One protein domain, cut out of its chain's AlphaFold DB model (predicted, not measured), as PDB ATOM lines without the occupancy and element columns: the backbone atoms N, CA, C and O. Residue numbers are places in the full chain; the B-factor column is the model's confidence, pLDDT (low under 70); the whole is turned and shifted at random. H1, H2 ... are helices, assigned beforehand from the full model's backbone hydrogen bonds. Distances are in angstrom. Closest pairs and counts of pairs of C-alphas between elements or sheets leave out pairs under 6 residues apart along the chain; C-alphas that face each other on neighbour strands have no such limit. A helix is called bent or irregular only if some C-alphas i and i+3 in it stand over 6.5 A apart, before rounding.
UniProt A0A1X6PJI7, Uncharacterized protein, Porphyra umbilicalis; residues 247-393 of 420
ATOM      1  N   LEU A 247     182.230 121.975  93.794       74.19
ATOM      2  CA  LEU A 247     182.325 122.756  92.571       74.19
ATOM      3  C   LEU A 247     182.179 124.257  92.836       74.19
ATOM      4  O   LEU A 247     183.052 125.034  92.455       74.19
ATOM      5  N   HIS A 248     181.146 124.674  93.573       77.19
ATOM      6  CA  HIS A 248     180.965 126.079  93.950       77.19
ATOM      7  C   HIS A 248     182.018 126.582  94.945       77.19
ATOM      8  O   HIS A 248     182.296 127.786  94.967       77.19
ATOM      9  N   MET A 249     182.596 125.695  95.758       79.75
ATOM     10  CA  MET A 249     183.752 125.949  96.614       79.75
ATOM     11  C   MET A 249     184.990 126.134  95.760       79.75
ATOM     12  O   MET A 249     185.693 127.116  95.938       79.75
ATOM     13  N   THR A 250     185.227 125.264  94.780       79.94
ATOM     14  CA  THR A 250     186.348 125.399  93.851       79.94
ATOM     15  C   THR A 250     186.263 126.678  93.048       79.94
ATOM     16  O   THR A 250     187.231 127.433  93.036       79.94
ATOM     17  N   LEU A 251     185.102 126.976  92.473       78.88
ATOM     18  CA  LEU A 251     184.820 128.246  91.813       78.88
ATOM     19  C   LEU A 251     185.047 129.429  92.767       78.88
ATOM     20  O   LEU A 251     185.827 130.326  92.466       78.88
ATOM     21  N   GLY A 252     184.408 129.411  93.938       81.69
ATOM     22  CA  GLY A 252     184.445 130.531  94.878       81.69
ATOM     23  C   GLY A 252     185.826 130.788  95.476       81.69
ATOM     24  O   GLY A 252     186.234 131.935  95.573       81.69
ATOM     25  N   ILE A 253     186.561 129.736  95.839       85.75
ATOM     26  CA  ILE A 253     187.918 129.845  96.383       85.75
ATOM     27  C   ILE A 253     188.888 130.286  95.286       85.75
ATOM     28  O   ILE A 253     189.748 131.114  95.544       85.75
ATOM     29  N   THR A 254     188.746 129.784  94.054       85.94
ATOM     30  CA  THR A 254     189.602 130.212  92.933       85.94
ATOM     31  C   THR A 254     189.408 131.698  92.632       85.94
ATOM     32  O   THR A 254     190.398 132.406  92.476       85.94
ATOM     33  N   ILE A 255     188.158 132.177  92.613       84.31
ATOM     34  CA  ILE A 255     187.843 133.606  92.461       84.31
ATOM     35  C   ILE A 255     188.429 134.416  93.617       84.31
ATOM     36  O   ILE A 255     189.197 135.332  93.355       84.31
ATOM     37  N   ALA A 256     188.158 134.029  94.867       87.19
ATOM     38  CA  ALA A 256     188.654 134.748  96.042       87.19
ATOM     39  C   ALA A 256     190.186 134.838  96.067       87.19
ATOM     40  O   ALA A 256     190.754 135.842  96.473       87.19
ATOM     41  N   LEU A 257     190.872 133.790  95.603       89.88
ATOM     42  CA  LEU A 257     192.315 133.819  95.422       89.88
ATOM     43  C   LEU A 257     192.704 134.879  94.375       89.88
ATOM     44  O   LEU A 257     193.569 135.700  94.655       89.88
ATOM     45  N   MET A 258     192.100 134.882  93.184       88.69
ATOM     46  CA  MET A 258     192.415 135.882  92.148       88.69
ATOM     47  C   MET A 258     192.150 137.315  92.623       88.69
ATOM     48  O   MET A 258     193.039 138.149  92.486       88.69
ATOM     49  N   GLU A 259     190.996 137.568  93.243       89.69
ATOM     50  CA  GLU A 259     190.651 138.864  93.848       89.69
ATOM     51  C   GLU A 259     191.713 139.293  94.865       89.69
ATOM     52  O   GLU A 259     192.242 140.393  94.769       89.69
ATOM     53  N   LEU A 260     192.144 138.389  95.747       91.44
ATOM     54  CA  LEU A 260     193.190 138.679  96.729       91.44
ATOM     55  C   LEU A 260     194.549 139.025  96.087       91.44
ATOM     56  O   LEU A 260     195.322 139.784  96.665       91.44
ATOM     57  N   ALA A 261     194.861 138.480  94.904       92.69
ATOM     58  CA  ALA A 261     196.066 138.849  94.152       92.69
ATOM     59  C   ALA A 261     195.988 140.305  93.673       92.69
ATOM     60  O   ALA A 261     196.928 141.073  93.859       92.69
ATOM     61  N   VAL A 262     194.845 140.662  93.085       93.25
ATOM     62  CA  VAL A 262     194.554 142.005  92.575       93.25
ATOM     63  C   VAL A 262     194.566 143.015  93.721       93.25
ATOM     64  O   VAL A 262     195.270 144.020  93.646       93.25
ATOM     65  N   GLU A 263     193.888 142.710  94.829       93.00
ATOM     66  CA  GLU A 263     193.885 143.532  96.044       93.00
ATOM     67  C   GLU A 263     195.300 143.764  96.583       93.00
ATOM     68  O   GLU A 263     195.646 144.880  96.954       93.00
ATOM     69  N   ALA A 264     196.143 142.730  96.602       92.81
ATOM     70  CA  ALA A 264     197.510 142.838  97.099       92.81
ATOM     71  C   ALA A 264     198.412 143.705  96.209       92.81
ATOM     72  O   ALA A 264     199.220 144.478  96.730       92.81
ATOM     73  N   VAL A 265     198.266 143.607  94.884       94.06
ATOM     74  CA  VAL A 265     198.965 144.486  93.932       94.06
ATOM     75  C   VAL A 265     198.490 145.924  94.099       94.06
ATOM     76  O   VAL A 265     199.318 146.820  94.239       94.06
ATOM     77  N   THR A 266     197.176 146.134  94.179       94.44
ATOM     78  CA  THR A 266     196.572 147.458  94.396       94.44
ATOM     79  C   THR A 266     197.075 148.085  95.692       94.44
ATOM     80  O   THR A 266     197.507 149.233  95.702       94.44
ATOM     81  N   PHE A 267     197.088 147.313  96.781       91.62
ATOM     82  CA  PHE A 267     197.575 147.762  98.083       91.62
ATOM     83  C   PHE A 267     199.059 148.153  98.050       91.62
ATOM     84  O   PHE A 267     199.458 149.105  98.713       91.62
ATOM     85  N   SER A 268     199.876 147.422  97.289       91.50
ATOM     86  CA  SER A 268     201.331 147.619  97.275       91.50
ATOM     87  C   SER A 268     201.785 148.696  96.286       91.50
ATOM     88  O   SER A 268     202.776 149.375  96.545       91.50
ATOM     89  N   LEU A 269     201.100 148.830  95.146       93.75
ATOM     90  CA  LEU A 269     201.577 149.580  93.976       93.75
ATOM     91  C   LEU A 269     200.532 150.537  93.370       93.75
ATOM     92  O   LEU A 269     200.861 151.293  92.456       93.75
ATOM     93  N   GLY A 270     199.293 150.529  93.864       93.69
ATOM     94  CA  GLY A 270     198.205 151.393  93.400       93.69
ATOM     95  C   GLY A 270     197.452 150.889  92.159       93.69
ATOM     96  O   GLY A 270     197.804 149.891  91.530       93.69
ATOM     97  N   GLU A 271     196.393 151.619  91.798       92.75
ATOM     98  CA  GLU A 271     195.403 151.243  90.768       92.75
ATOM     99  C   GLU A 271     195.992 151.130  89.348       92.75
ATOM    100  O   GLU A 271     195.551 150.325  88.530       92.75
ATOM    101  N   THR A 272     197.031 151.904  89.020       92.75
ATOM    102  CA  THR A 272     197.680 151.797  87.700       92.75
ATOM    103  C   THR A 272     198.373 150.443  87.525       92.75
ATOM    104  O   THR A 272     198.278 149.828  86.461       92.75
ATOM    105  N   ALA A 273     199.040 149.954  88.575       92.69
ATOM    106  CA  ALA A 273     199.668 148.637  88.574       92.69
ATOM    107  C   ALA A 273     198.623 147.513  88.607       92.69
ATOM    108  O   ALA A 273     198.812 146.486  87.958       92.69
ATOM    109  N   GLU A 274     197.501 147.725  89.303       93.00
ATOM    110  CA  GLU A 274     196.351 146.818  89.292       93.00
ATOM    111  C   GLU A 274     195.844 146.565  87.868       93.00
ATOM    112  O   GLU A 274     195.665 145.410  87.477       93.00
ATOM    113  N   LEU A 275     195.643 147.624  87.078       92.62
ATOM    114  CA  LEU A 275     195.144 147.497  85.711       92.62
ATOM    115  C   LEU A 275     196.105 146.686  84.833       92.62
ATOM    116  O   LEU A 275     195.674 145.769  84.131       92.62
ATOM    117  N   ALA A 276     197.405 146.991  84.896       94.19
ATOM    118  CA  ALA A 276     198.426 146.251  84.156       94.19
ATOM    119  C   ALA A 276     198.460 144.771  84.573       94.19
ATOM    120  O   ALA A 276     198.439 143.880  83.722       94.19
ATOM    121  N   PHE A 277     198.414 144.507  85.881       94.31
ATOM    122  CA  PHE A 277     198.368 143.156  86.430       94.31
ATOM    123  C   PHE A 277     197.112 142.394  85.988       94.31
ATOM    124  O   PHE A 277     197.207 141.240  85.571       94.31
ATOM    125  N   CYS A 278     195.937 143.027  86.028       92.94
ATOM    126  CA  CYS A 278     194.682 142.436  85.571       92.94
ATOM    127  C   CYS A 278     194.716 142.089  84.080       92.94
ATOM    128  O   CYS A 278     194.231 141.021  83.701       92.94
ATOM    129  N   THR A 279     195.317 142.942  83.245       92.12
ATOM    130  CA  THR A 279     195.510 142.657  81.817       92.12
ATOM    131  C   THR A 279     196.388 141.421  81.620       92.12
ATOM    132  O   THR A 279     195.951 140.476  80.962       92.12
ATOM    133  N   SER A 280     197.564 141.356  82.257       94.38
ATOM    134  CA  SER A 280     198.456 140.188  82.160       94.38
ATOM    135  C   SER A 280     197.826 138.915  82.732       94.38
ATOM    136  O   SER A 280     197.936 137.835  82.150       94.38
ATOM    137  N   MET A 281     197.095 139.019  83.844       91.94
ATOM    138  CA  MET A 281     196.320 137.904  84.384       91.94
ATOM    139  C   MET A 281     195.259 137.440  83.376       91.94
ATOM    140  O   MET A 281     195.100 136.239  83.165       91.94
ATOM    141  N   GLY A 282     194.559 138.365  82.716       89.25
ATOM    142  CA  GLY A 282     193.597 138.064  81.657       89.25
ATOM    143  C   GLY A 282     194.214 137.299  80.483       89.25
ATOM    144  O   GLY A 282     193.607 136.344  79.992       89.25
ATOM    145  N   GLU A 283     195.434 137.654  80.078       91.25
ATOM    146  CA  GLU A 283     196.189 136.947  79.037       91.25
ATOM    147  C   GLU A 283     196.537 135.515  79.453       91.25
ATOM    148  O   GLU A 283     196.243 134.584  78.702       91.25
ATOM    149  N   ILE A 284     197.042 135.310  80.676       90.62
ATOM    150  CA  ILE A 284     197.298 133.967  81.231       90.62
ATOM    151  C   ILE A 284     196.007 133.136  81.221       90.62
ATOM    152  O   ILE A 284     195.979 131.982  80.788       90.62
ATOM    153  N   LEU A 285     194.888 133.707  81.675       87.19
ATOM    154  CA  LEU A 285     193.611 132.990  81.694       87.19
ATOM    155  C   LEU A 285     193.142 132.623  80.278       87.19
ATOM    156  O   LEU A 285     192.624 131.521  80.057       87.19
ATOM    157  N   ARG A 286     193.343 133.516  79.309       87.19
ATOM    158  CA  ARG A 286     192.954 133.296  77.917       87.19
ATOM    159  C   ARG A 286     193.819 132.240  77.236       87.19
ATOM    160  O   ARG A 286     193.269 131.303  76.658       87.19
ATOM    161  N   HIS A 287     195.138 132.385  77.308       88.75
ATOM    162  CA  HIS A 287     196.093 131.576  76.553       88.75
ATOM    163  C   HIS A 287     196.425 130.255  77.255       88.75
ATOM    164  O   HIS A 287     196.396 129.207  76.612       88.75
ATOM    165  N   ASP A 288     196.631 130.262  78.574       87.19
ATOM    166  CA  ASP A 288     197.046 129.067  79.319       87.19
ATOM    167  C   ASP A 288     195.886 128.276  79.918       87.19
ATOM    168  O   ASP A 288     195.945 127.045  79.999       87.19
ATOM    169  N   ALA A 289     194.835 128.957  80.383       83.00
ATOM    170  CA  ALA A 289     193.659 128.296  80.956       83.00
ATOM    171  C   ALA A 289     192.529 128.076  79.930       83.00
ATOM    172  O   ALA A 289     191.545 127.383  80.234       83.00
ATOM    173  N   GLY A 290     192.662 128.620  78.713       83.56
ATOM    174  CA  GLY A 290     191.670 128.496  77.644       83.56
ATOM    175  C   GLY A 290     190.316 129.084  78.046       83.56
ATOM    176  O   GLY A 290     189.270 128.454  77.843       83.56
ATOM    177  N   VAL A 291     190.327 130.226  78.733       78.69
ATOM    178  CA  VAL A 291     189.126 130.913  79.212       78.69
ATOM    179  C   VAL A 291     188.797 132.052  78.259       78.69
ATOM    180  O   VAL A 291     189.540 133.019  78.143       78.69
ATOM    181  N   SER A 292     187.662 131.954  77.574       74.62
ATOM    182  CA  SER A 292     187.145 133.075  76.789       74.62
ATOM    183  C   SER A 292     186.623 134.172  77.726       74.62
ATOM    184  O   SER A 292     185.901 133.830  78.673       74.62
ATOM    185  N   PRO A 293     186.928 135.457  77.461       66.31
ATOM    186  CA  PRO A 293     186.332 136.575  78.183       66.31
ATOM    187  C   PRO A 293     184.804 136.495  78.143       66.31
ATOM    188  O   PRO A 293     184.218 136.225  77.092       66.31
ATOM    189  N   ALA A 294     184.154 136.706  79.286       61.62
ATOM    190  CA  ALA A 294     182.707 136.870  79.328       61.62
ATOM    191  C   ALA A 294     182.362 138.331  78.975       61.62
ATOM    192  O   ALA A 294     183.030 139.233  79.473       61.62
ATOM    193  N   PRO A 295     181.317 138.597  78.173       47.53
ATOM    194  CA  PRO A 295     180.954 139.953  77.744       47.53
ATOM    195  C   PRO A 295     180.357 140.848  78.855       47.53
ATOM    196  O   PRO A 295     179.854 141.924  78.554       47.53
ATOM    197  N   TYR A 296     180.376 140.432  80.128       38.38
ATOM    198  CA  TYR A 296     179.727 141.149  81.230       38.38
ATOM    199  C   TYR A 296     180.592 141.197  82.499       38.38
ATOM    200  O   TYR A 296     181.098 140.167  82.960       38.38
ATOM    201  N   PHE A 297     180.695 142.392  83.094       36.94
ATOM    202  CA  PHE A 297     181.271 142.638  84.420       36.94
ATOM    203  C   PHE A 297     180.392 141.975  85.490       36.94
ATOM    204  O   PHE A 297     179.354 142.499  85.883       36.94
ATOM    205  N   GLY A 298     180.795 140.784  85.927       43.19
ATOM    206  CA  GLY A 298     180.038 139.934  86.852       43.19
ATOM    207  C   GLY A 298     179.884 138.486  86.383       43.19
ATOM    208  O   GLY A 298     179.267 137.685  87.082       43.19
ATOM    209  N   GLY A 299     180.430 138.133  85.211       43.34
ATOM    210  CA  GLY A 299     180.389 136.772  84.682       43.34
ATOM    211  C   GLY A 299     180.994 135.744  85.642       43.34
ATOM    212  O   GLY A 299     182.164 135.817  86.007       43.34
ATOM    213  N   THR A 300     180.205 134.745  86.029       55.91
ATOM    214  CA  THR A 300     180.702 133.565  86.742       55.91
ATOM    215  C   THR A 300     181.496 132.681  85.786       55.91
ATOM    216  O   THR A 300     181.016 132.363  84.695       55.91
ATOM    217  N   PHE A 301     182.682 132.224  86.191       58.94
ATOM    218  CA  PHE A 301     183.370 131.162  85.460       58.94
ATOM    219  C   PHE A 301     182.507 129.895  85.464       58.94
ATOM    220  O   PHE A 301     182.043 129.451  86.512       58.94
ATOM    221  N   GLU A 302     182.317 129.274  84.301       62.59
ATOM    222  CA  GLU A 302     181.718 127.938  84.235       62.59
ATOM    223  C   GLU A 302     182.562 126.940  85.046       62.59
ATOM    224  O   GLU A 302     183.799 127.018  85.046       62.59
ATOM    225  N   GLY A 303     181.930 125.944  85.673       61.84
ATOM    226  CA  GLY A 303     182.624 124.942  86.490       61.84
ATOM    227  C   GLY A 303     183.781 124.239  85.760       61.84
ATOM    228  O   GLY A 303     184.852 124.010  86.329       61.84
ATOM    229  N   ARG A 304     183.640 123.985  84.449       63.31
ATOM    230  CA  ARG A 304     184.721 123.424  83.610       63.31
ATOM    231  C   ARG A 304     185.914 124.369  83.445       63.31
ATOM    232  O   ARG A 304     187.057 123.911  83.458       63.31
ATOM    233  N   LYS A 305     185.667 125.675  83.320       70.00
ATOM    234  CA  LYS A 305     186.719 126.700  83.222       70.00
ATOM    235  C   LYS A 305     187.457 126.828  84.558       70.00
ATOM    236  O   LYS A 305     188.680 126.880  84.557       70.00
ATOM    237  N   CYS A 306     186.757 126.731  85.689       68.44
ATOM    238  CA  CYS A 306     187.363 126.799  87.027       68.44
ATOM    239  C   CYS A 306     188.418 125.732  87.286       68.44
ATOM    240  O   CYS A 306     189.457 126.035  87.858       68.44
ATOM    241  N   HIS A 307     188.191 124.495  86.845       69.94
ATOM    242  CA  HIS A 307     189.197 123.443  86.985       69.94
ATOM    243  C   HIS A 307     190.466 123.752  86.179       69.94
ATOM    244  O   HIS A 307     191.571 123.477  86.648       69.94
ATOM    245  N   ARG A 308     190.327 124.341  84.981       76.62
ATOM    246  CA  ARG A 308     191.480 124.779  84.176       76.62
ATOM    247  C   ARG A 308     192.222 125.929  84.851       76.62
ATOM    248  O   ARG A 308     193.435 125.844  84.993       76.62
ATOM    249  N   ILE A 309     191.492 126.934  85.338       77.69
ATOM    250  CA  ILE A 309     192.054 128.078  86.073       77.69
ATOM    251  C   ILE A 309     192.765 127.607  87.344       77.69
ATOM    252  O   ILE A 309     193.911 127.972  87.574       77.69
ATOM    253  N   GLY A 310     192.136 126.731  88.130       75.94
ATOM    254  CA  GLY A 310     192.700 126.172  89.359       75.94
ATOM    255  C   GLY A 310     194.058 125.502  89.137       75.94
ATOM    256  O   GLY A 310     194.987 125.716  89.913       75.94
ATOM    257  N   ARG A 311     194.220 124.763  88.029       78.50
ATOM    258  CA  ARG A 311     195.514 124.170  87.636       78.50
ATOM    259  C   ARG A 311     196.564 125.208  87.229       78.50
ATOM    260  O   ARG A 311     197.754 124.924  87.318       78.50
ATOM    261  N   LYS A 312     196.134 126.392  86.794       85.06
ATOM    262  CA  LYS A 312     196.983 127.493  86.318       85.06
ATOM    263  C   LYS A 312     197.193 128.602  87.355       85.06
ATOM    264  O   LYS A 312     197.927 129.540  87.077       85.06
ATOM    265  N   LEU A 313     196.672 128.454  88.578       84.56
ATOM    266  CA  LEU A 313     196.909 129.389  89.692       84.56
ATOM    267  C   LEU A 313     198.398 129.612  90.008       84.56
ATOM    268  O   LEU A 313     198.745 130.644  90.572       84.56
ATOM    269  N   GLY A 314     199.274 128.666  89.646       87.69
ATOM    270  CA  GLY A 314     200.726 128.841  89.756       87.69
ATOM    271  C   GLY A 314     201.261 129.974  88.879       87.69
ATOM    272  O   GLY A 314     202.036 130.777  89.370       87.69
ATOM    273  N   LEU A 315     200.764 130.111  87.646       90.94
ATOM    274  CA  LEU A 315     201.194 131.172  86.727       90.94
ATOM    275  C   LEU A 315     200.791 132.561  87.238       90.94
ATOM    276  O   LEU A 315     201.537 133.521  87.105       90.94
ATOM    277  N   VAL A 316     199.624 132.660  87.879       89.25
ATOM    278  CA  VAL A 316     199.186 133.904  88.533       89.25
ATOM    279  C   VAL A 316     200.057 134.219  89.755       89.25
ATOM    280  O   VAL A 316     200.305 135.386  90.042       89.25
ATOM    281  N   ALA A 317     200.550 133.198  90.469       92.19
ATOM    282  CA  ALA A 317     201.520 133.401  91.545       92.19
ATOM    283  C   ALA A 317     202.885 133.862  91.002       92.19
ATOM    284  O   ALA A 317     203.474 134.768  91.577       92.19
ATOM    285  N   ASP A 318     203.351 133.310  89.878       94.25
ATOM    286  CA  ASP A 318     204.581 133.757  89.202       94.25
ATOM    287  C   ASP A 318     204.474 135.217  88.740       94.25
ATOM    288  O   ASP A 318     205.384 136.011  88.976       94.25
ATOM    289  N   LEU A 319     203.327 135.599  88.167       94.81
ATOM    290  CA  LEU A 319     203.041 136.987  87.802       94.81
ATOM    291  C   LEU A 319     203.068 137.910  89.028       94.81
ATOM    292  O   LEU A 319     203.643 138.996  88.974       94.81
ATOM    293  N   MET A 320     202.456 137.489  90.138       93.69
ATOM    294  CA  MET A 320     202.432 138.276  91.371       93.69
ATOM    295  C   MET A 320     203.832 138.451  91.968       93.69
ATOM    296  O   MET A 320     204.165 139.559  92.376       93.69
ATOM    297  N   ASP A 321     204.663 137.408  91.965       94.00
ATOM    298  CA  ASP A 321     206.048 137.481  92.443       94.00
ATOM    299  C   ASP A 321     206.895 138.466  91.627       94.00
ATOM    300  O   ASP A 321     207.722 139.176  92.194       94.00
ATOM    301  N   GLY A 322     206.678 138.536  90.310       93.25
ATOM    302  CA  GLY A 322     207.350 139.512  89.448       93.25
ATOM    303  C   GLY A 322     206.810 140.938  89.587       93.25
ATOM    304  O   GLY A 322     207.551 141.892  89.378       93.25
ATOM    305  N   THR A 323     205.530 141.089  89.941       93.06
ATOM    306  CA  THR A 323     204.858 142.398  89.993       93.06
ATOM    307  C   THR A 323     205.010 143.065  91.357       93.06
ATOM    308  O   THR A 323     205.428 144.213  91.433       93.06
ATOM    309  N   ALA A 324     204.673 142.356  92.434       92.19
ATOM    310  CA  ALA A 324     204.635 142.874  93.800       92.19
ATOM    311  C   ALA A 324     205.282 141.867  94.773       92.19
ATOM    312  O   ALA A 324     204.580 141.258  95.591       92.19
ATOM    313  N   PRO A 325     206.610 141.648  94.684       91.75
ATOM    314  CA  PRO A 325     207.308 140.722  95.566       91.75
ATOM    315  C   PRO A 325     207.186 141.165  97.027       91.75
ATOM    316  O   PRO A 325     207.281 142.345  97.357       91.75
ATOM    317  N   GLY A 326     207.006 140.201  97.928       90.38
ATOM    318  CA  GLY A 326     206.913 140.471  99.359       90.38
ATOM    319  C   GLY A 326     206.176 139.377 100.132       90.38
ATOM    320  O   GLY A 326     205.826 138.338  99.563       90.38
ATOM    321  N   PRO A 327     205.900 139.601 101.430       88.75
ATOM    322  CA  PRO A 327     205.223 138.622 102.283       88.75
ATOM    323  C   PRO A 327     203.871 138.152 101.726       88.75
ATOM    324  O   PRO A 327     203.560 136.963 101.791       88.75
ATOM    325  N   GLY A 328     203.099 139.062 101.120       89.19
ATOM    326  CA  GLY A 328     201.825 138.737 100.472       89.19
ATOM    327  C   GLY A 328     201.992 137.781  99.287       89.19
ATOM    328  O   GLY A 328     201.260 136.799  99.191       89.19
ATOM    329  N   ALA A 329     202.992 138.000  98.428       92.19
ATOM    330  CA  ALA A 329     203.281 137.128  97.287       92.19
ATOM    331  C   ALA A 329     203.738 135.725  97.736       92.19
ATOM    332  O   ALA A 329     203.215 134.711  97.268       92.19
ATOM    333  N   VAL A 330     204.588 135.648  98.769       93.31
ATOM    334  CA  VAL A 330     204.996 134.375  99.391       93.31
ATOM    335  C   VAL A 330     203.790 133.620  99.964       93.31
ATOM    336  O   VAL A 330     203.612 132.424  99.703       93.31
ATOM    337  N   ALA A 331     202.926 134.310 100.716       93.38
ATOM    338  CA  ALA A 331     201.711 133.720 101.273       93.38
ATOM    339  C   ALA A 331     200.754 133.242 100.170       93.38
ATOM    340  O   ALA A 331     200.218 132.132 100.246       93.38
ATOM    341  N   ARG A 332     200.593 134.037  99.107       91.81
ATOM    342  CA  ARG A 332     199.796 133.709  97.920       91.81
ATOM    343  C   ARG A 332     200.299 132.443  97.235       91.81
ATOM    344  O   ARG A 332     199.508 131.531  96.990       91.81
ATOM    345  N   ARG A 333     201.602 132.358  96.957       93.94
ATOM    346  CA  ARG A 333     202.233 131.195  96.321       93.94
ATOM    347  C   ARG A 333     202.022 129.935  97.151       93.94
ATOM    348  O   ARG A 333     201.579 128.916  96.616       93.94
ATOM    349  N   ARG A 334     202.256 130.012  98.465       94.19
ATOM    350  CA  ARG A 334     202.002 128.896  99.386       94.19
ATOM    351  C   ARG A 334     200.532 128.470  99.364       94.19
ATOM    352  O   ARG A 334     200.248 127.275  99.269       94.19
ATOM    353  N   ALA A 335     199.603 129.425  99.386       93.44
ATOM    354  CA  ALA A 335     198.173 129.150  99.299       93.44
ATOM    355  C   ALA A 335     197.789 128.476  97.970       93.44
ATOM    356  O   ALA A 335     196.993 127.539  97.973       93.44
ATOM    357  N   CYS A 336     198.380 128.880  96.841       91.25
ATOM    358  CA  CYS A 336     198.177 128.222  95.546       91.25
ATOM    359  C   CYS A 336     198.674 126.765  95.547       91.25
ATOM    360  O   CYS A 336     197.988 125.890  95.008       91.25
ATOM    361  N   SER A 337     199.823 126.483  96.170       91.25
ATOM    362  CA  SER A 337     200.354 125.119  96.308       91.25
ATOM    363  C   SER A 337     199.459 124.237  97.180       91.25
ATOM    364  O   SER A 337     199.063 123.157  96.744       91.25
ATOM    365  N   LEU A 338     199.057 124.721  98.361       92.56
ATOM    366  CA  LEU A 338     198.126 124.004  99.243       92.56
ATOM    367  C   LEU A 338     196.777 123.778  98.558       92.56
ATOM    368  O   LEU A 338     196.245 122.671  98.560       92.56
ATOM    369  N   ARG A 339     196.247 124.798  97.868       89.56
ATOM    370  CA  ARG A 339     194.996 124.670  97.115       89.56
ATOM    371  C   ARG A 339     195.082 123.579  96.053       89.56
ATOM    372  O   ARG A 339     194.117 122.840  95.880       89.56
ATOM    373  N   ARG A 340     196.214 123.467  95.353       87.25
ATOM    374  CA  ARG A 340     196.450 122.410  94.363       87.25
ATOM    375  C   ARG A 340     196.410 121.019  94.998       87.25
ATOM    376  O   ARG A 340     195.821 120.131  94.391       87.25
ATOM    377  N   GLY A 341     196.974 120.857  96.196       87.12
ATOM    378  CA  GLY A 341     196.928 119.609  96.968       87.12
ATOM    379  C   GLY A 341     195.526 119.239  97.465       87.12
ATOM    380  O   GLY A 341     195.162 118.072  97.442       87.12
ATOM    381  N   LEU A 342     194.700 120.231  97.816       85.38
ATOM    382  CA  LEU A 342     193.326 120.012  98.296       85.38
ATOM    383  C   LEU A 342     192.336 119.625  97.184       85.38
ATOM    384  O   LEU A 342     191.326 118.975  97.449       85.38
ATOM    385  N   LEU A 343     192.574 120.065  95.942       81.75
ATOM    386  CA  LEU A 343     191.632 119.871  94.833       81.75
ATOM    387  C   LEU A 343     191.322 118.393  94.534       81.75
ATOM    388  O   LEU A 343     190.141 118.102  94.360       81.75
ATOM    389  N   PRO A 344     192.295 117.463  94.452       79.88
ATOM    390  CA  PRO A 344     192.019 116.050  94.203       79.88
ATOM    391  C   PRO A 344     191.041 115.430  95.199       79.88
ATOM    392  O   PRO A 344     190.083 114.807  94.763       79.88
ATOM    393  N   THR A 345     191.246 115.627  96.504       77.81
ATOM    394  CA  THR A 345     190.386 115.058  97.554       77.81
ATOM    395  C   THR A 345     189.027 115.754  97.594       77.81
ATOM    396  O   THR A 345     187.996 115.087  97.571       77.81
ATOM    397  N   LEU A 346     188.998 117.094  97.535       76.56
ATOM    398  CA  LEU A 346     187.749 117.870  97.507       76.56
ATOM    399  C   LEU A 346     186.855 117.493  96.317       76.56
ATOM    400  O   LEU A 346     185.631 117.541  96.417       76.56
ATOM    401  N   ASN A 347     187.469 117.152  95.185       72.25
ATOM    402  CA  ASN A 347     186.774 116.857  93.942       72.25
ATOM    403  C   ASN A 347     186.636 115.348  93.671       72.25
ATOM    404  O   ASN A 347     186.149 114.962  92.610       72.25
ATOM    405  N   ARG A 348     187.063 114.480  94.596       70.94
ATOM    406  CA  ARG A 348     186.934 113.031  94.426       70.94
ATOM    407  C   ARG A 348     185.485 112.605  94.656       70.94
ATOM    408  O   ARG A 348     184.836 113.068  95.587       70.94
ATOM    409  N   ALA A 349     184.999 111.696  93.816       64.81
ATOM    410  CA  ALA A 349     183.686 111.067  93.949       64.81
ATOM    411  C   ALA A 349     183.829 109.621  94.462       64.81
ATOM    412  O   ALA A 349     183.284 108.687  93.871       64.81
ATOM    413  N   ASP A 350     184.645 109.451  95.502       61.44
ATOM    414  CA  ASP A 350     184.999 108.167  96.109       61.44
ATOM    415  C   ASP A 350     185.241 108.351  97.613       61.44
ATOM    416  O   ASP A 350     185.461 109.472  98.079       61.44
ATOM    417  N   THR A 351     185.217 107.250  98.359       64.56
ATOM    418  CA  THR A 351     185.569 107.230  99.778       64.56
ATOM    419  C   THR A 351     187.021 107.655  99.988       64.56
ATOM    420  O   THR A 351     187.906 107.349  99.187       64.56
ATOM    421  N   VAL A 352     187.255 108.375 101.081       65.38
ATOM    422  CA  VAL A 352     188.568 108.868 101.503       65.38
ATOM    423  C   VAL A 352     188.927 108.148 102.801       65.38
ATOM    424  O   VAL A 352     188.049 107.956 103.641       65.38
ATOM    425  N   SER A 353     190.179 107.712 102.953       72.38
ATOM    426  CA  SER A 353     190.633 107.082 104.198       72.38
ATOM    427  C   SER A 353     190.712 108.100 105.337       72.38
ATOM    428  O   SER A 353     190.855 109.299 105.093       72.38
ATOM    429  N   ASP A 354     190.682 107.629 106.585       70.62
ATOM    430  CA  ASP A 354     190.801 108.504 107.759       70.62
ATOM    431  C   ASP A 354     192.112 109.310 107.757       70.62
ATOM    432  O   ASP A 354     192.108 110.495 108.091       70.62
ATOM    433  N   ASP A 355     193.216 108.706 107.304       79.81
ATOM    434  CA  ASP A 355     194.518 109.374 107.191       79.81
ATOM    435  C   ASP A 355     194.506 110.485 106.134       79.81
ATOM    436  O   ASP A 355     194.944 111.609 106.393       79.81
ATOM    437  N   GLU A 356     193.969 110.204 104.941       77.94
ATOM    438  CA  GLU A 356     193.844 111.214 103.886       77.94
ATOM    439  C   GLU A 356     192.896 112.338 104.327       77.94
ATOM    440  O   GLU A 356     193.139 113.514 104.052       77.94
ATOM    441  N   PHE A 357     191.846 111.998 105.068       72.38
ATOM    442  CA  PHE A 357     190.903 112.956 105.620       72.38
ATOM    443  C   PHE A 357     191.538 113.862 106.689       72.38
ATOM    444  O   PHE A 357     191.325 115.079 106.686       72.38
ATOM    445  N   ALA A 358     192.356 113.298 107.579       78.56
ATOM    446  CA  ALA A 358     193.114 114.056 108.571       78.56
ATOM    447  C   ALA A 358     194.141 114.989 107.910       78.56
ATOM    448  O   ALA A 358     194.263 116.161 108.295       78.56
ATOM    449  N   GLN A 359     194.831 114.505 106.873       85.38
ATOM    450  CA  GLN A 359     195.760 115.315 106.087       85.38
ATOM    451  C   GLN A 359     195.033 116.458 105.371       85.38
ATOM    452  O   GLN A 359     195.469 117.605 105.453       85.38
ATOM    453  N   PHE A 360     193.878 116.184 104.756       84.94
ATOM    454  CA  PHE A 360     193.045 117.208 104.122       84.94
ATOM    455  C   PHE A 360     192.660 118.317 105.107       84.94
ATOM    456  O   PHE A 360     192.783 119.499 104.784       84.94
ATOM    457  N   GLY A 361     192.234 117.957 106.323       83.81
ATOM    458  CA  GLY A 361     191.911 118.926 107.371       83.81
ATOM    459  C   GLY A 361     193.113 119.784 107.775       83.81
ATOM    460  O   GLY A 361     192.989 121.003 107.914       83.81
ATOM    461  N   THR A 362     194.289 119.165 107.900       90.00
ATOM    462  CA  THR A 362     195.550 119.855 108.217       90.00
ATOM    463  C   THR A 362     195.945 120.839 107.114       90.00
ATOM    464  O   THR A 362     196.241 122.004 107.394       90.00
ATOM    465  N   ASP A 363     195.879 120.414 105.853       90.94
ATOM    466  CA  ASP A 363     196.213 121.248 104.697       90.94
ATOM    467  C   ASP A 363     195.203 122.385 104.499       90.94
ATOM    468  O   ASP A 363     195.585 123.507 104.156       90.94
ATOM    469  N   ALA A 364     193.916 122.129 104.755       89.56
ATOM    470  CA  ALA A 364     192.866 123.141 104.720       89.56
ATOM    471  C   ALA A 364     193.080 124.204 105.807       89.56
ATOM    472  O   ALA A 364     192.985 125.400 105.517       89.56
ATOM    473  N   ALA A 365     193.430 123.795 107.030       91.56
ATOM    474  CA  ALA A 365     193.774 124.716 108.111       91.56
ATOM    475  C   ALA A 365     195.005 125.561 107.750       91.56
ATOM    476  O   ALA A 365     194.935 126.790 107.784       91.56
ATOM    477  N   ALA A 366     196.090 124.924 107.295       95.06
ATOM    478  CA  ALA A 366     197.301 125.615 106.856       95.06
ATOM    479  C   ALA A 366     197.037 126.597 105.701       95.06
ATOM    480  O   ALA A 366     197.632 127.677 105.656       95.06
ATOM    481  N   PHE A 367     196.132 126.249 104.780       94.06
ATOM    482  CA  PHE A 367     195.715 127.115 103.680       94.06
ATOM    483  C   PHE A 367     195.020 128.381 104.191       94.06
ATOM    484  O   PHE A 367     195.411 129.486 103.813       94.06
ATOM    485  N   VAL A 368     194.015 128.245 105.062       92.75
ATOM    486  CA  VAL A 368     193.250 129.400 105.563       92.75
ATOM    487  C   VAL A 368     194.086 130.258 106.509       92.75
ATOM    488  O   VAL A 368     194.082 131.484 106.387       92.75
ATOM    489  N   ASP A 369     194.840 129.638 107.414       93.75
ATOM    490  CA  ASP A 369     195.676 130.362 108.374       93.75
ATOM    491  C   ASP A 369     196.836 131.080 107.682       93.75
ATOM    492  O   ASP A 369     197.156 132.214 108.037       93.75
ATOM    493  N   GLY A 370     197.417 130.472 106.642       94.56
ATOM    494  CA  GLY A 370     198.433 131.108 105.807       94.56
ATOM    495  C   GLY A 370     197.911 132.351 105.083       94.56
ATOM    496  O   GLY A 370     198.597 133.371 105.059       94.56
ATOM    497  N   LEU A 371     196.685 132.303 104.549       93.88
ATOM    498  CA  LEU A 371     196.041 133.476 103.946       93.88
ATOM    499  C   LEU A 371     195.791 134.577 104.980       93.88
ATOM    500  O   LEU A 371     196.116 135.733 104.730       93.88
ATOM    501  N   LYS A 372     195.284 134.229 106.166       93.19
ATOM    502  CA  LYS A 372     195.074 135.204 107.246       93.19
ATOM    503  C   LYS A 372     196.372 135.850 107.729       93.19
ATOM    504  O   LYS A 372     196.375 137.033 108.046       93.19
ATOM    505  N   ALA A 373     197.456 135.082 107.804       92.56
ATOM    506  CA  ALA A 373     198.762 135.600 108.201       92.56
ATOM    507  C   ALA A 373     199.379 136.505 107.122       92.56
ATOM    508  O   ALA A 373     200.039 137.484 107.454       92.56
ATOM    509  N   GLY A 374     199.164 136.187 105.840       92.25
ATOM    510  CA  GLY A 374     199.704 136.954 104.716       92.25
ATOM    511  C   GLY A 374     198.924 138.220 104.361       92.25
ATOM    512  O   GLY A 374     199.498 139.135 103.779       92.25
ATOM    513  N   PHE A 375     197.632 138.278 104.700       92.81
ATOM    514  CA  PHE A 375     196.726 139.341 104.270       92.81
ATOM    515  C   PHE A 375     195.833 139.798 105.429       92.81
ATOM    516  O   PHE A 375     194.831 139.160 105.750       92.81
ATOM    517  N   ALA A 376     196.159 140.941 106.040       90.44
ATOM    518  CA  ALA A 376     195.433 141.457 107.207       90.44
ATOM    519  C   ALA A 376     193.950 141.783 106.928       90.44
ATOM    520  O   ALA A 376     193.126 141.758 107.840       90.44
ATOM    521  N   TRP A 377     193.602 142.070 105.670       91.69
ATOM    522  CA  TRP A 377     192.231 142.344 105.230       91.69
ATOM    523  C   TRP A 377     191.468 141.092 104.768       91.69
ATOM    524  O   TRP A 377     190.286 141.187 104.431       91.69
ATOM    525  N   PHE A 378     192.103 139.913 104.764       91.88
ATOM    526  CA  PHE A 378     191.451 138.681 104.333       91.88
ATOM    527  C   PHE A 378     190.310 138.295 105.279       91.88
ATOM    528  O   PHE A 378     190.484 138.128 106.487       91.88
ATOM    529  N   SER A 379     189.125 138.104 104.701       89.94
ATOM    530  CA  SER A 379     187.912 137.709 105.413       89.94
ATOM    531  C   SER A 379     187.528 136.287 105.015       89.94
ATOM    532  O   SER A 379     187.314 135.987 103.839       89.94
ATOM    533  N   VAL A 380     187.345 135.412 106.001       89.00
ATOM    534  CA  VAL A 380     186.860 134.048 105.774       89.00
ATOM    535  C   VAL A 380     185.422 134.114 105.260       89.00
ATOM    536  O   VAL A 380     184.542 134.677 105.915       89.00
ATOM    537  N   THR A 381     185.183 133.547 104.078       85.44
ATOM    538  CA  THR A 381     183.844 133.412 103.483       85.44
ATOM    539  C   THR A 381     183.188 132.102 103.928       85.44
ATOM    540  O   THR A 381     183.898 131.182 104.333       85.44
ATOM    541  N   PRO A 382     181.860 131.926 103.791       79.94
ATOM    542  CA  PRO A 382     181.210 130.646 104.092       79.94
ATOM    543  C   PRO A 382     181.810 129.474 103.314       79.94
ATOM    544  O   PRO A 382     181.993 128.400 103.868       79.94
ATOM    545  N   LYS A 383     182.193 129.685 102.048       82.12
ATOM    546  CA  LYS A 383     182.825 128.644 101.222       82.12
ATOM    547  C   LYS A 383     184.196 128.226 101.761       82.12
ATOM    548  O   LYS A 383     184.524 127.048 101.709       82.12
ATOM    549  N   ILE A 384     184.977 129.176 102.280       85.25
ATOM    550  CA  ILE A 384     186.283 128.909 102.903       85.25
ATOM    551  C   ILE A 384     186.099 128.300 104.297       85.25
ATOM    552  O   ILE A 384     186.811 127.375 104.659       85.25
ATOM    553  N   HIS A 385     185.110 128.757 105.062       85.62
ATOM    554  CA  HIS A 385     184.786 128.181 106.364       85.62
ATOM    555  C   HIS A 385     184.357 126.712 106.246       85.62
ATOM    556  O   HIS A 385     184.796 125.885 107.032       85.62
ATOM    557  N   VAL A 386     183.558 126.363 105.234       78.75
ATOM    558  CA  VAL A 386     183.140 124.971 105.011       78.75
ATOM    559  C   VAL A 386     184.286 124.101 104.489       78.75
ATOM    560  O   VAL A 386     184.247 122.901 104.711       78.75
ATOM    561  N   LEU A 387     185.338 124.670 103.885       79.44
ATOM    562  CA  LEU A 387     186.563 123.920 103.563       79.44
ATOM    563  C   LEU A 387     187.275 123.406 104.827       79.44
ATOM    564  O   LEU A 387     187.906 122.359 104.786       79.44
ATOM    565  N   LEU A 388     187.164 124.140 105.940       74.00
ATOM    566  CA  LEU A 388     187.607 123.688 107.266       74.00
ATOM    567  C   LEU A 388     186.609 122.702 107.897       74.00
ATOM    568  O   LEU A 388     186.902 122.056 108.900       74.00
ATOM    569  N   GLY A 389     185.415 122.615 107.309       59.72
ATOM    570  CA  GLY A 389     184.399 121.613 107.568       59.72
ATOM    571  C   GLY A 389     184.614 120.348 106.732       59.72
ATOM    572  O   GLY A 389     185.380 120.292 105.776       59.72
ATOM    573  N   ARG A 390     183.935 119.285 107.142       53.66
ATOM    574  CA  ARG A 390     184.327 117.891 106.929       53.66
ATOM    575  C   ARG A 390     183.618 117.160 105.769       53.66
ATOM    576  O   ARG A 390     183.154 116.064 106.019       53.66
ATOM    577  N   TYR A 391     183.473 117.673 104.538       49.09
ATOM    578  CA  TYR A 391     182.628 116.966 103.534       49.09
ATOM    579  C   TYR A 391     183.036 117.186 102.040       49.09
ATOM    580  O   TYR A 391     183.627 118.223 101.726       49.09
ATOM    581  N   SER A 392     182.577 116.335 101.084       43.72
ATOM    582  CA  SER A 392     182.558 116.590  99.604       43.72
ATOM    583  C   SER A 392     181.390 115.902  98.811       43.72
ATOM    584  O   SER A 392     180.920 114.849  99.226       43.72
ATOM    585  N   GLU A 393     180.923 116.466  97.667       45.34
ATOM    586  CA  GLU A 393     180.174 115.812  96.545       45.34
ATOM    587  C   GLU A 393     180.388 116.510  95.151       45.34
ATOM    588  O   GLU A 393     180.501 117.733  95.078       45.34
TER     589      GLU A 393
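What this domain is: This is residues 247 to 393 of the 420 residues of an uncharacterized protein of Porphyra umbilicalis (UniProt A0A1X6PJI7). Look for a compact bundle in which H1, H2, H3b and H4 run up and down, each against the one before it, with H5 packed along H4 and short H6 crossing the first part of H1. H3 is bent, its arm H3a slanting over the first part of H1; residues 294 to 299 before it stick out. The printed part has 147 residues with six named helices, H1 to H6, no named strand, class all helix, a radius of gyration of the C-alphas of 15.2 A, and spans of 48 by 32 by 23 A.

How they stand to each other: Start with H1, residues 247 to 269, the hub, touching four other helices. Its residues 262 to 266 alone touch H2, residues 271 to 287, in a hairpin, the closest C-alphas being Thr 266 and Glu 274, 5.1 A apart. H3, residues 303 to 323, is one helix by its hydrogen bonds but bent, C-alphas 311 and 314 being 7.3 A apart; arms H3a, 303 to 311, and H3b, 314 to 323, stand at a steep tilt of 58 degrees. H3a touches residues 247 to 254 of H1 alone, closest at the C-alphas of Leu 251 and Cys 306, 5.6 A. H4, residues 327 to 346, makes a hairpin with H3b through its residues 329 to 337 alone, closest at the C-alphas of Ala 317 and Arg 333, 5.3 A. H5, residues 354 to 374, forms a hairpin with H4, closest at the C-alphas of Gly 328 and Gly 374, 5.1 A, and is apart from H1. H6, residues 382 to 387, touches residues 248 to 253 of H1 alone, closest at the C-alphas of Met 249 and Lys 383, 5.4 A. Every O i to N i+4 pair is within hydrogen-bond range in H1, H2, H3b, H5 and H6; H3a has 4 of 5, H4 14 of 16.

Where its parts are: Find C-alpha 247 at (182.325, 122.756, 92.571); H1 runs 33.0 A from there. H2 measures 24.3 A, H4 27.5 A and H5 30.0 A. H4 is only just irregular, C-alphas 341 and 344 being 6.7 A apart, and has a kink of 27 degrees near residue 340. H6 ends at C-alpha 387, (186.563, 123.920, 103.563).

The domain as a whole: The C-alphas farthest apart, Thr 272 and Asp 354, are 48.2 A apart. The printed part has no cut, and the link from H2 to H3 is long, 15 residues. Expect pLDDT under 70 at residues 293 to 304, 306 to 307, 349 to 352 and 389 to 393.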